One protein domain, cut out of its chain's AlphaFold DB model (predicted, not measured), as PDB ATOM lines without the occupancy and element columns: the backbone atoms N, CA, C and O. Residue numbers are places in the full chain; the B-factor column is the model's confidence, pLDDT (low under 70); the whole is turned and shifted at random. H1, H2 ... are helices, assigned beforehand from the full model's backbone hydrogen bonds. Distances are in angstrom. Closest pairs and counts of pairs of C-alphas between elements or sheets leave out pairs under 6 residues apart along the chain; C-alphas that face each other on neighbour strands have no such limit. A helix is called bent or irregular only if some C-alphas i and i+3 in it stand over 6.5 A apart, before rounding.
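AT A GLANCE: This is residues 70 to 162 of the 164 residues of an uncharacterized protein of Hirundo rustica rustica (UniProt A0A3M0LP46). Look for a bundle of three helices, H1, H2 and H5, running up and down, with H1 meeting H2 over a short part alone. The short H3 packs on H2 and H5, the short H4 packs on H1, and the unnamed loop of residues 106 to 120 makes one end. The 93 printed residues hold five named helices, H1 to H5 in chain order, and no named strand: an all-helix domain. It is compact, with a radius of gyration of the C-alphas of 12.9 A and spans of 37 by 25 by 18 A.

HOW THE PARTS SIT: Start with H1, residues 70 to 80, and H2, residues 83 to 105: this helical hairpin only just touches, with 3 pairs of C-alphas within 8 A, closest at Ser 78 and Tyr 86, 6.0 A, and residues 86 to 90 alone of H2 take part. H5, residues 141 to 156, touches H2 at a steep tilt of 39 degrees, opposite ways; the closest C-alphas, of Trp 93 and Ala 154, are 5.1 A apart. H3, residues 121 to 125, touches H2 with the C-alphas of Lys 94 and Ala 125 closest, 6.4 A. H4, residues 133 to 136, touches H1, closest at the C-alphas of Ala 71 and Ala 133, 5.7 A, and is apart from H2 and H5. In H1, H3 and H5 every O i to N i+4 pair is within hydrogen-bond range, in H2 17 of 19, and H4 is too short for one.

IN THESE COORDINATES: Find C-alpha 70 at (-39.412, 36.510, 35.534), where H1 begins and runs 15.5 A. H2 spans 32.3 A with a kink of 33 degrees near residue 99; it is irregular, but only just: C-alphas 99 and 102 are 7.0 A apart. H5 runs 22.9 A to C-alpha 156 at (-25.823, 40.665, 45.729).

THE WHOLE: The C-alphas of His 115 and Ser 160, 39.3 A apart, are the two farthest apart. The printed part has no cut; the link from H2 to H3 is long, and pLDDT is under 70 at residues 159 to 162.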
ATOM      1  N   PRO A  70     -40.642  36.115  36.215       94.19
ATOM      2  CA  PRO A  70     -39.412  36.510  35.534       94.19
ATOM      3  C   PRO A  70     -39.462  37.937  34.958       94.19
ATOM      4  O   PRO A  70     -38.492  38.685  35.097       94.19
ATOM      5  N   ALA A  71     -40.593  38.352  34.375       92.81
ATOM      6  CA  ALA A  71     -40.802  39.707  33.859       92.81
ATOM      7  C   ALA A  71     -40.737  40.768  34.968       92.81
ATOM      8  O   ALA A  71     -40.052  41.779  34.809       92.81
ATOM      9  N   ASP A  72     -41.381  40.519  36.111       90.88
ATOM     10  CA  ASP A  72     -41.362  41.446  37.249       90.88
ATOM     11  C   ASP A  72     -39.942  41.601  37.814       90.88
ATOM     12  O   ASP A  72     -39.512  42.714  38.123       90.88
ATOM     13  N   SER A  73     -39.185  40.498  37.888       92.19
ATOM     14  CA  SER A  73     -37.773  40.519  38.290       92.19
ATOM     15  C   SER A  73     -36.950  41.376  37.328       92.19
ATOM     16  O   SER A  73     -36.273  42.314  37.754       92.19
ATOM     17  N   LYS A  74     -37.051  41.116  36.017       94.19
ATOM     18  CA  LYS A  74     -36.356  41.906  34.989       94.19
ATOM     19  C   LYS A  74     -36.701  43.391  35.095       94.19
ATOM     20  O   LYS A  74     -35.792  44.218  35.058       94.19
ATOM     21  N   GLN A  75     -37.979  43.722  35.276       92.56
ATOM     22  CA  GLN A  75     -38.437  45.097  35.430       92.56
ATOM     23  C   GLN A  75     -37.823  45.754  36.671       92.56
ATOM     24  O   GLN A  75     -37.189  46.802  36.551       92.56
ATOM     25  N   LEU A  76     -37.946  45.132  37.846       92.88
ATOM     26  CA  LEU A  76     -37.414  45.671  39.098       92.88
ATOM     27  C   LEU A  76     -35.904  45.930  39.012       92.88
ATOM     28  O   LEU A  76     -35.445  47.034  39.310       92.88
ATOM     29  N   PHE A  77     -35.127  44.938  38.574       94.38
ATOM     30  CA  PHE A  77     -33.670  45.071  38.526       94.38
ATOM     31  C   PHE A  77     -33.199  46.019  37.420       94.38
ATOM     32  O   PHE A  77     -32.174  46.674  37.602       94.38
ATOM     33  N   SER A  78     -33.967  46.194  36.340       94.56
ATOM     34  CA  SER A  78     -33.690  47.239  35.341       94.56
ATOM     35  C   SER A  78     -33.849  48.659  35.899       94.56
ATOM     36  O   SER A  78     -33.189  49.580  35.429       94.56
ATOM     37  N   CYS A  79     -34.696  48.847  36.919       93.62
ATOM     38  CA  CYS A  79     -34.850  50.136  37.595       93.62
ATOM     39  C   CYS A  79     -33.768  50.380  38.660       93.62
ATOM     40  O   CYS A  79     -33.403  51.528  38.914       93.62
ATOM     41  N   LEU A  80     -33.263  49.317  39.295       93.56
ATOM     42  CA  LEU A  80     -32.239  49.406  40.342       93.56
ATOM     43  C   LEU A  80     -30.820  49.585  39.786       93.56
ATOM     44  O   LEU A  80     -29.988  50.214  40.441       93.56
ATOM     45  N   LEU A  81     -30.545  49.021  38.610       93.62
ATOM     46  CA  LEU A  81     -29.213  48.924  38.016       93.62
ATOM     47  C   LEU A  81     -29.086  49.816  36.781       93.62
ATOM     48  O   LEU A  81     -30.039  49.996  36.024       93.62
ATOM     49  N   ASN A  82     -27.883  50.329  36.516       93.00
ATOM     50  CA  ASN A  82     -27.617  50.942  35.213       93.00
ATOM     51  C   ASN A  82     -27.528  49.874  34.102       93.00
ATOM     52  O   ASN A  82     -27.419  48.679  34.371       93.00
ATOM     53  N   SER A  83     -27.523  50.285  32.832       94.25
ATOM     54  CA  SER A  83     -27.572  49.350  31.694       94.25
ATOM     55  C   SER A  83     -26.426  48.327  31.646       94.25
ATOM     56  O   SER A  83     -26.599  47.233  31.109       94.25
ATOM     57  N   THR A  84     -25.240  48.654  32.166       93.69
ATOM     58  CA  THR A  84     -24.108  47.713  32.208       93.69
ATOM     59  C   THR A  84     -24.241  46.750  33.378       93.69
ATOM     60  O   THR A  84     -24.107  45.544  33.183       93.69
ATOM     61  N   GLU A  85     -24.565  47.262  34.563       93.56
ATOM     62  CA  GLU A  85     -24.823  46.439  35.747       93.56
ATOM     63  C   GLU A  85     -25.986  45.470  35.517       93.56
ATOM     64  O   GLU A  85     -25.889  44.304  35.885       93.56
ATOM     65  N   TYR A  86     -27.046  45.920  34.844       95.50
ATOM     66  CA  TYR A  86     -28.194  45.088  34.505       95.50
ATOM     67  C   TYR A  86     -27.807  43.907  33.613       95.50
ATOM     68  O   TYR A  86     -28.220  42.787  33.882       95.50
ATOM     69  N   ARG A  87     -26.971  44.119  32.587       95.19
ATOM     70  CA  ARG A  87     -26.501  43.024  31.718       95.19
ATOM     71  C   ARG A  87     -25.666  41.995  32.478       95.19
ATOM     72  O   ARG A  87     -25.814  40.800  32.240       95.19
ATOM     73  N   LEU A  88     -24.806  42.452  33.391       95.38
ATOM     74  CA  LEU A  88     -24.003  41.568  34.244       95.38
ATOM     75  C   LEU A  88     -24.888  40.776  35.210       95.38
ATOM     76  O   LEU A  88     -24.748  39.560  35.332       95.38
ATOM     77  N   TRP A  89     -25.842  41.457  35.843       96.38
ATOM     78  CA  TRP A  89     -26.845  40.835  36.697       96.38
ATOM     79  C   TRP A  89     -27.674  39.797  35.935       96.38
ATOM     80  O   TRP A  89     -27.831  38.681  36.418       96.38
ATOM     81  N   GLU A  90     -28.159  40.127  34.735       96.81
ATOM     82  CA  GLU A  90     -28.983  39.230  33.925       96.81
ATOM     83  C   GLU A  90     -28.195  37.980  33.510       96.81
ATOM     84  O   GLU A  90     -28.725  36.871  33.575       96.81
ATOM     85  N   GLY A  91     -26.917  38.133  33.144       96.56
ATOM     86  CA  GLY A  91     -26.022  37.009  32.860       96.56
ATOM     87  C   GLY A  91     -25.845  36.082  34.066       96.56
ATOM     88  O   GLY A  91     -26.075  34.877  33.954       96.56
ATOM     89  N   ALA A  92     -25.517  36.647  35.232       96.88
ATOM     90  CA  ALA A  92     -25.338  35.885  36.468       96.88
ATOM     91  C   ALA A  92     -26.639  35.204  36.928       96.88
ATOM     92  O   ALA A  92     -26.634  34.041  37.331       96.88
ATOM     93  N   TRP A  93     -27.767  35.904  36.828       97.56
ATOM     94  CA  TRP A  93     -29.084  35.362  37.145       97.56
ATOM     95  C   TRP A  93     -29.438  34.183  36.239       97.56
ATOM     96  O   TRP A  93     -29.790  33.116  36.735       97.56
ATOM     97  N   LYS A  94     -29.253  34.326  34.922       97.50
ATOM     98  CA  LYS A  94     -29.461  33.233  33.963       97.50
ATOM     99  C   LYS A  94     -28.552  32.043  34.241       97.50
ATOM    100  O   LYS A  94     -28.998  30.911  34.084       97.50
ATOM    101  N   GLN A  95     -27.312  32.265  34.677       97.25
ATOM    102  CA  GLN A  95     -26.433  31.162  35.058       97.25
ATOM    103  C   GLN A  95     -26.970  30.402  36.276       97.25
ATOM    104  O   GLN A  95     -27.105  29.183  36.213       97.25
ATOM    105  N   LEU A  96     -27.396  31.108  37.326       97.31
ATOM    106  CA  LEU A  96     -28.022  30.486  38.501       97.31
ATOM    107  C   LEU A  96     -29.286  29.690  38.138       97.31
ATOM    108  O   LEU A  96     -29.524  28.619  38.694       97.31
ATOM    109  N   LEU A  97     -30.084  30.180  37.185       97.44
ATOM    110  CA  LEU A  97     -31.254  29.453  36.681       97.44
ATOM    111  C   LEU A  97     -30.870  28.175  35.925       97.44
ATOM    112  O   LEU A  97     -31.535  27.154  36.096       97.44
ATOM    113  N   ARG A  98     -29.806  28.206  35.110       97.38
ATOM    114  CA  ARG A  98     -29.291  27.006  34.424       97.38
ATOM    115  C   ARG A  98     -28.817  25.958  35.419       97.38
ATOM    116  O   ARG A  98     -29.144  24.789  35.249       97.38
ATOM    117  N   ASP A  99     -28.113  26.386  36.460       97.25
ATOM    118  CA  ASP A  99     -27.595  25.492  37.494       97.25
ATOM    119  C   ASP A  99     -28.729  24.874  38.332       97.25
ATOM    120  O   ASP A  99     -28.639  23.720  38.751       97.25
ATOM    121  N   ALA A 100     -29.823  25.613  38.547       96.81
ATOM    122  CA  ALA A 100     -30.989  25.136  39.290       96.81
ATOM    123  C   ALA A 100     -31.932  24.238  38.467       96.81
ATOM    124  O   ALA A 100     -32.676  23.443  39.047       96.81
ATOM    125  N   LEU A 101     -31.921  24.352  37.132       96.81
ATOM    126  CA  LEU A 101     -32.873  23.670  36.251       96.81
ATOM    127  C   LEU A 101     -32.891  22.137  36.422       96.81
ATOM    128  O   LEU A 101     -33.993  21.604  36.544       96.81
ATOM    129  N   PRO A 102     -31.756  21.411  36.493       96.69
ATOM    130  CA  PRO A 102     -31.779  19.961  36.708       96.69
ATOM    131  C   PRO A 102     -32.542  19.558  37.977       96.69
ATOM    132  O   PRO A 102     -33.395  18.679  37.929       96.69
ATOM    133  N   GLY A 103     -32.330  20.271  39.089       95.94
ATOM    134  CA  GLY A 103     -33.031  19.995  40.347       95.94
ATOM    135  C   GLY A 103     -34.535  20.287  40.296       95.94
ATOM    136  O   GLY A 103     -35.308  19.656  41.016       95.94
ATOM    137  N   LEU A 104     -34.968  21.218  39.438       95.19
ATOM    138  CA  LEU A 104     -36.388  21.470  39.174       95.19
ATOM    139  C   LEU A 104     -37.005  20.396  38.267       95.19
ATOM    140  O   LEU A 104     -38.172  20.049  38.447       95.19
ATOM    141  N   LEU A 105     -36.243  19.854  37.317       94.88
ATOM    142  CA  LEU A 105     -36.699  18.772  36.441       94.88
ATOM    143  C   LEU A 105     -36.810  17.428  37.171       94.88
ATOM    144  O   LEU A 105     -37.701  16.644  36.855       94.88
ATOM    145  N   ASP A 106     -35.976  17.193  38.185       95.38
ATOM    146  CA  ASP A 106     -36.026  15.982  39.020       95.38
ATOM    147  C   ASP A 106     -37.210  15.965  40.008       95.38
ATOM    148  O   ASP A 106     -37.471  14.957  40.671       95.38
ATOM    149  N   ASN A 107     -37.946  17.071  40.132       93.12
ATOM    150  CA  ASN A 107     -39.045  17.215  41.077       93.12
ATOM    151  C   ASN A 107     -40.402  17.246  40.361       93.12
ATOM    152  O   ASN A 107     -40.686  18.126  39.549       93.12
ATOM    153  N   ILE A 108     -41.282  16.312  40.732       91.06
ATOM    154  CA  ILE A 108     -42.608  16.137  40.123       91.06
ATOM    155  C   ILE A 108     -43.510  17.379  40.220       91.06
ATOM    156  O   ILE A 108     -44.378  17.570  39.375       91.06
ATOM    157  N   GLU A 109     -43.305  18.237  41.221       89.56
ATOM    158  CA  GLU A 109     -44.085  19.469  41.389       89.56
ATOM    159  C   GLU A 109     -43.624  20.616  40.477       89.56
ATOM    160  O   GLU A 109     -44.299  21.642  40.393       89.56
ATOM    161  N   THR A 110     -42.460  20.480  39.840       92.50
ATOM    162  CA  THR A 110     -41.829  21.546  39.047       92.50
ATOM    163  C   THR A 110     -41.435  21.122  37.640       92.50
ATOM    164  O   THR A 110     -41.195  21.989  36.806       92.50
ATOM    165  N   MET A 111     -41.393  19.819  37.352       92.44
ATOM    166  CA  MET A 111     -40.960  19.279  36.060       92.44
ATOM    167  C   MET A 111     -41.865  19.677  34.881       92.44
ATOM    168  O   MET A 111     -41.426  19.614  33.733       92.44
ATOM    169  N   VAL A 112     -43.108  20.088  35.154       91.69
ATOM    170  CA  VAL A 112     -44.059  20.604  34.160       91.69
ATOM    171  C   VAL A 112     -44.677  21.929  34.602       91.69
ATOM    172  O   VAL A 112     -44.791  22.202  35.797       91.69
ATOM    173  N   ASP A 113     -45.084  22.744  33.633       90.19
ATOM    174  CA  ASP A 113     -45.870  23.956  33.857       90.19
ATOM    175  C   ASP A 113     -47.352  23.642  34.164       90.19
ATOM    176  O   ASP A 113     -47.802  22.492  34.166       90.19
ATOM    177  N   GLY A 114     -48.148  24.685  34.400       86.50
ATOM    178  CA  GLY A 114     -49.592  24.595  34.632       86.50
ATOM    179  C   GLY A 114     -50.404  24.071  33.439       86.50
ATOM    180  O   GLY A 114     -51.597  23.808  33.591       86.50
ATOM    181  N   HIS A 115     -49.782  23.901  32.270       87.56
ATOM    182  CA  HIS A 115     -50.366  23.304  31.070       87.56
ATOM    183  C   HIS A 115     -49.898  21.859  30.835       87.56
ATOM    184  O   HIS A 115     -50.399  21.202  29.921       87.56
ATOM    185  N   GLY A 116     -48.980  21.340  31.656       88.75
ATOM    186  CA  GLY A 116     -48.388  20.014  31.497       88.75
ATOM    187  C   GLY A 116     -47.221  19.963  30.507       88.75
ATOM    188  O   GLY A 116     -46.769  18.867  30.168       88.75
ATOM    189  N   ASN A 117     -46.718  21.108  30.039       92.06
ATOM    190  CA  ASN A 117     -45.520  21.158  29.205       92.06
ATOM    191  C   ASN A 117     -44.271  20.983  30.073       92.06
ATOM    192  O   ASN A 117     -44.236  21.517  31.183       92.06
ATOM    193  N   PRO A 118     -43.220  20.305  29.584       93.56
ATOM    194  CA  PRO A 118     -41.954  20.219  30.300       93.56
ATOM    195  C   PRO A 118     -41.377  21.603  30.606       93.56
ATOM    196  O   PRO A 118     -41.310  22.467  29.726       93.56
ATOM    197  N   LEU A 119     -40.908  21.792  31.839       95.31
ATOM    198  CA  LEU A 119     -40.218  23.013  32.239       95.31
ATOM    199  C   LEU A 119     -38.948  23.198  31.392       95.31
ATOM    200  O   LEU A 119     -38.176  22.263  31.183       95.31
ATOM    201  N   THR A 120     -38.689  24.422  30.934       95.62
ATOM    202  CA  THR A 120     -37.452  24.755  30.211       95.62
ATOM    203  C   THR A 120     -36.749  25.960  30.822       95.62
ATOM    204  O   THR A 120     -37.337  26.733  31.579       95.62
ATOM    205  N   PHE A 121     -35.483  26.156  30.450       96.75
ATOM    206  CA  PHE A 121     -34.733  27.358  30.815       96.75
ATOM    207  C   PHE A 121     -35.454  28.649  30.388       96.75
ATOM    208  O   PHE A 121     -35.512  29.595  31.168       96.75
ATOM    209  N   GLU A 122     -36.047  28.677  29.190       95.81
ATOM    210  CA  GLU A 122     -36.766  29.850  28.672       95.81
ATOM    211  C   GLU A 122     -37.969  30.227  29.542       95.81
ATOM    212  O   GLU A 122     -38.231  31.415  29.716       95.81
ATOM    213  N   HIS A 123     -38.651  29.242  30.147       93.56
ATOM    214  CA  HIS A 123     -39.717  29.524  31.111       93.56
ATOM    215  C   HIS A 123     -39.154  30.288  32.315       93.56
ATOM    216  O   HIS A 123     -39.650  31.355  32.665       93.56
ATOM    217  N   LEU A 124     -38.084  29.767  32.933       95.69
ATOM    218  CA  LEU A 124     -37.473  30.361  34.129       95.69
ATOM    219  C   LEU A 124     -36.886  31.749  33.858       95.69
ATOM    220  O   LEU A 124     -36.963  32.634  34.708       95.69
ATOM    221  N   ALA A 125     -36.293  31.936  32.679       96.38
ATOM    222  CA  ALA A 125     -35.674  33.191  32.278       96.38
ATOM    223  C   ALA A 125     -36.674  34.196  31.680       96.38
ATOM    224  O   ALA A 125     -36.285  35.338  31.428       96.38
ATOM    225  N   GLY A 126     -37.933  33.808  31.438       95.06
ATOM    226  CA  GLY A 126     -38.926  34.640  30.755       95.06
ATOM    227  C   GLY A 126     -38.450  35.070  29.366       95.06
ATOM    228  O   GLY A 126     -38.314  36.268  29.097       95.06
ATOM    229  N   GLU A 127     -38.073  34.099  28.536       94.81
ATOM    230  CA  GLU A 127     -37.546  34.291  27.179       94.81
ATOM    231  C   GLU A 127     -38.412  33.577  26.133       94.81
ATOM    232  O   GLU A 127     -39.253  32.739  26.459       94.81
ATOM    233  N   GLY A 128     -38.213  33.915  24.857       92.69
ATOM    234  CA  GLY A 128     -38.961  33.310  23.757       92.69
ATOM    235  C   GLY A 128     -40.457  33.610  23.865       92.69
ATOM    236  O   GLY A 128     -40.858  34.768  23.945       92.69
ATOM    237  N   GLN A 129     -41.283  32.566  23.889       89.69
ATOM    238  CA  GLN A 129     -42.733  32.707  24.073       89.69
ATOM    239  C   GLN A 129     -43.134  33.128  25.496       89.69
ATOM    240  O   GLN A 129     -44.279  33.487  25.718       89.69
ATOM    241  N   TRP A 130     -42.202  33.111  26.454       91.50
ATOM    242  CA  TRP A 130     -42.449  33.448  27.858       91.50
ATOM    243  C   TRP A 130     -42.035  34.878  28.195       91.50
ATOM    244  O   TRP A 130     -41.753  35.164  29.353       91.50
ATOM    245  N   MET A 131     -41.909  35.780  27.216       89.38
ATOM    246  CA  MET A 131     -41.522  37.172  27.491       89.38
ATOM    247  C   MET A 131     -42.610  37.942  28.243       89.38
ATOM    248  O   MET A 131     -42.289  38.762  29.104       89.38
ATOM    249  N   GLU A 132     -43.878  37.649  27.960       88.12
ATOM    250  CA  GLU A 132     -45.003  38.326  28.589       88.12
ATOM    251  C   GLU A 132     -45.354  37.682  29.933       88.12
ATOM    252  O   GLU A 132     -45.399  36.460  30.093       88.12
ATOM    253  N   ALA A 133     -45.663  38.522  30.921       87.31
ATOM    254  CA  ALA A 133     -46.036  38.071  32.259       87.31
ATOM    255  C   ALA A 133     -47.271  37.149  32.254       87.31
ATOM    256  O   ALA A 133     -47.382  36.251  33.085       87.31
ATOM    257  N   THR A 134     -48.187  37.332  31.299       86.44
ATOM    258  CA  THR A 134     -49.383  36.491  31.151       86.44
ATOM    259  C   THR A 134     -49.073  35.051  30.775       86.44
ATOM    260  O   THR A 134     -49.859  34.180  31.131       86.44
ATOM    261  N   ASP A 135     -47.951  34.798  30.103       87.12
ATOM    262  CA  ASP A 135     -47.516  33.445  29.746       87.12
ATOM    263  C   ASP A 135     -46.732  32.815  30.907       87.12
ATOM    264  O   ASP A 135     -46.831  31.623  31.185       87.12
ATOM    265  N   GLN A 136     -46.023  33.637  31.682       89.81
ATOM    266  CA  GLN A 136     -45.231  33.197  32.835       89.81
ATOM    267  C   GLN A 136     -46.077  32.715  34.028       89.81
ATOM    268  O   GLN A 136     -45.550  32.006  34.885       89.81
ATOM    269  N   VAL A 137     -47.377  33.038  34.099       88.44
ATOM    270  CA  VAL A 137     -48.273  32.560  35.182       88.44
ATOM    271  C   VAL A 137     -48.446  31.042  35.210       88.44
ATOM    272  O   VAL A 137     -48.935  30.505  36.202       88.44
ATOM    273  N   ALA A 138     -48.078  30.352  34.126       87.69
ATOM    274  CA  ALA A 138     -48.082  28.897  34.062       87.69
ATOM    275  C   ALA A 138     -46.946  28.269  34.888       87.69
ATOM    276  O   ALA A 138     -46.983  27.070  35.156       87.69
ATOM    277  N   LEU A 139     -45.940  29.042  35.309       90.56
ATOM    278  CA  LEU A 139     -44.853  28.521  36.130       90.56
ATOM    279  C   LEU A 139     -45.361  28.035  37.497       90.56
ATOM    280  O   LEU A 139     -46.061  28.773  38.194       90.56
ATOM    281  N   PRO A 140     -44.940  26.839  37.947       90.81
ATOM    282  CA  PRO A 140     -45.212  26.383  39.301       90.81
ATOM    283  C   PRO A 140     -44.651  27.354  40.344       90.81
ATOM    284  O   PRO A 140     -43.552  27.891  40.190       90.81
ATOM    285  N   GLN A 141     -45.352  27.511  41.467       88.69
ATOM    286  CA  GLN A 141     -44.945  28.407  42.556       88.69
ATOM    287  C   GLN A 141     -43.509  28.139  43.049       88.69
ATOM    288  O   GLN A 141     -42.750  29.064  43.340       88.69
ATOM    289  N   LYS A 142     -43.101  26.864  43.115       90.69
ATOM    290  CA  LYS A 142     -41.728  26.479  43.475       90.69
ATOM    291  C   LYS A 142     -40.695  27.002  42.466       90.69
ATOM    292  O   LYS A 142     -39.637  27.461  42.890       90.69
ATOM    293  N   CYS A 143     -41.017  27.016  41.172       93.19
ATOM    294  CA  CYS A 143     -40.167  27.622  40.146       93.19
ATOM    295  C   CYS A 143     -40.064  29.138  40.342       93.19
ATOM    296  O   CYS A 143     -38.957  29.668  40.328       93.19
ATOM    297  N   LEU A 144     -41.179  29.826  40.615       92.50
ATOM    298  CA  LEU A 144     -41.181  31.273  40.888       92.50
ATOM    299  C   LEU A 144     -40.315  31.644  42.100       92.50
ATOM    300  O   LEU A 144     -39.607  32.651  42.081       92.50
ATOM    301  N   ASN A 145     -40.303  30.802  43.136       92.19
ATOM    302  CA  ASN A 145     -39.397  30.984  44.269       92.19
ATOM    303  C   ASN A 145     -37.926  30.855  43.860       92.19
ATOM    304  O   ASN A 145     -37.127  31.703  44.245       92.19
ATOM    305  N   VAL A 146     -37.564  29.859  43.043       94.50
ATOM    306  CA  VAL A 146     -36.187  29.723  42.529       94.50
ATOM    307  C   VAL A 146     -35.793  30.918  41.664       94.50
ATOM    308  O   VAL A 146     -34.702  31.458  41.836       94.50
ATOM    309  N   VAL A 147     -36.687  31.375  40.787       94.56
ATOM    310  CA  VAL A 147     -36.486  32.553  39.928       94.56
ATOM    311  C   VAL A 147     -36.152  33.788  40.763       94.56
ATOM    312  O   VAL A 147     -35.146  34.460  40.510       94.56
ATOM    313  N   LYS A 148     -36.958  34.042  41.796       93.12
ATOM    314  CA  LYS A 148     -36.784  35.148  42.739       93.12
ATOM    315  C   LYS A 148     -35.493  35.041  43.552       93.12
ATOM    316  O   LYS A 148     -34.752  36.020  43.648       93.12
ATOM    317  N   GLU A 149     -35.216  33.882  44.145       94.06
ATOM    318  CA  GLU A 149     -34.008  33.689  44.957       94.06
ATOM    319  C   GLU A 149     -32.749  33.841  44.102       94.06
ATOM    320  O   GLU A 149     -31.831  34.558  44.490       94.06
ATOM    321  N   ALA A 150     -32.736  33.280  42.889       95.75
ATOM    322  CA  ALA A 150     -31.639  33.465  41.946       95.75
ATOM    323  C   ALA A 150     -31.431  34.947  41.594       95.75
ATOM    324  O   ALA A 150     -30.291  35.406  41.523       95.75
ATOM    325  N   ALA A 151     -32.511  35.711  41.402       95.31
ATOM    326  CA  ALA A 151     -32.441  37.138  41.085       95.31
ATOM    327  C   ALA A 151     -31.814  37.948  42.233       95.31
ATOM    328  O   ALA A 151     -30.923  38.776  42.007       95.31
ATOM    329  N   LEU A 152     -32.235  37.662  43.470       94.50
ATOM    330  CA  LEU A 152     -31.672  38.241  44.693       94.50
ATOM    331  C   LEU A 152     -30.205  37.854  44.888       94.50
ATOM    332  O   LEU A 152     -29.376  38.713  45.199       94.50
ATOM    333  N   THR A 153     -29.870  36.577  44.702       94.50
ATOM    334  CA  THR A 153     -28.493  36.090  44.785       94.50
ATOM    335  C   THR A 153     -27.620  36.812  43.771       94.50
ATOM    336  O   THR A 153     -26.619  37.398  44.179       94.50
ATOM    337  N   ALA A 154     -28.021  36.849  42.495       95.44
ATOM    338  CA  ALA A 154     -27.288  37.530  41.430       95.44
ATOM    339  C   ALA A 154     -27.049  39.009  41.749       95.44
ATOM    340  O   ALA A 154     -25.934  39.496  41.604       95.44
ATOM    341  N   PHE A 155     -28.063  39.716  42.251       94.69
ATOM    342  CA  PHE A 155     -27.957  41.139  42.578       94.69
ATOM    343  C   PHE A 155     -26.928  41.434  43.678       94.69
ATOM    344  O   PHE A 155     -26.249  42.461  43.654       94.69
ATOM    345  N   PHE A 156     -26.780  40.521  44.636       92.44
ATOM    346  CA  PHE A 156     -25.823  40.665  45.729       92.44
ATOM    347  C   PHE A 156     -24.478  39.981  45.480       92.44
ATOM    348  O   PHE A 156     -23.618  40.030  46.366       92.44
ATOM    349  N   LEU A 157     -24.263  39.371  44.312       89.44
ATOM    350  CA  LEU A 157     -22.946  38.861  43.960       89.44
ATOM    351  C   LEU A 157     -21.934  40.017  43.884       89.44
ATOM    352  O   LEU A 157     -22.258  41.128  43.460       89.44
ATOM    353  N   PRO A 158     -20.676  39.784  44.285       76.12
ATOM    354  CA  PRO A 158     -19.603  40.714  43.978       76.12
ATOM    355  C   PRO A 158     -19.371  40.747  42.462       76.12
ATOM    356  O   PRO A 158     -19.457  39.717  41.796       76.12
ATOM    357  N   CYS A 159     -19.014  41.917  41.924       63.72
ATOM    358  CA  CYS A 159     -18.791  42.121  40.486       63.72
ATOM    359  C   CYS A 159     -17.786  41.110  39.889       63.72
ATOM    360  O   CYS A 159     -17.974  40.631  38.778       63.72
ATOM    361  N   SER A 160     -16.784  40.675  40.664       59.47
ATOM    362  CA  SER A 160     -15.812  39.647  40.255       59.47
ATOM    363  C   SER A 160     -16.412  38.268  39.963       59.47
ATOM    364  O   SER A 160     -15.789  37.478  39.260       59.47
ATOM    365  N   ARG A 161     -17.605  37.968  40.489       62.47
ATOM    366  CA  ARG A 161     -18.333  36.713  40.249       62.47
ATOM    367  C   ARG A 161     -19.391  36.823  39.151       62.47
ATOM    368  O   ARG A 161     -19.970  35.807  38.805       62.47
ATOM    369  N   MET A 162     -19.648  38.017  38.613       56.25
ATOM    370  CA  MET A 162     -20.599  38.211  37.507       56.25
ATOM    371  C   MET A 162     -19.948  38.082  36.115       56.25
ATOM    372  O   MET A 162     -20.642  38.180  35.111       56.25
TER     373      MET A 162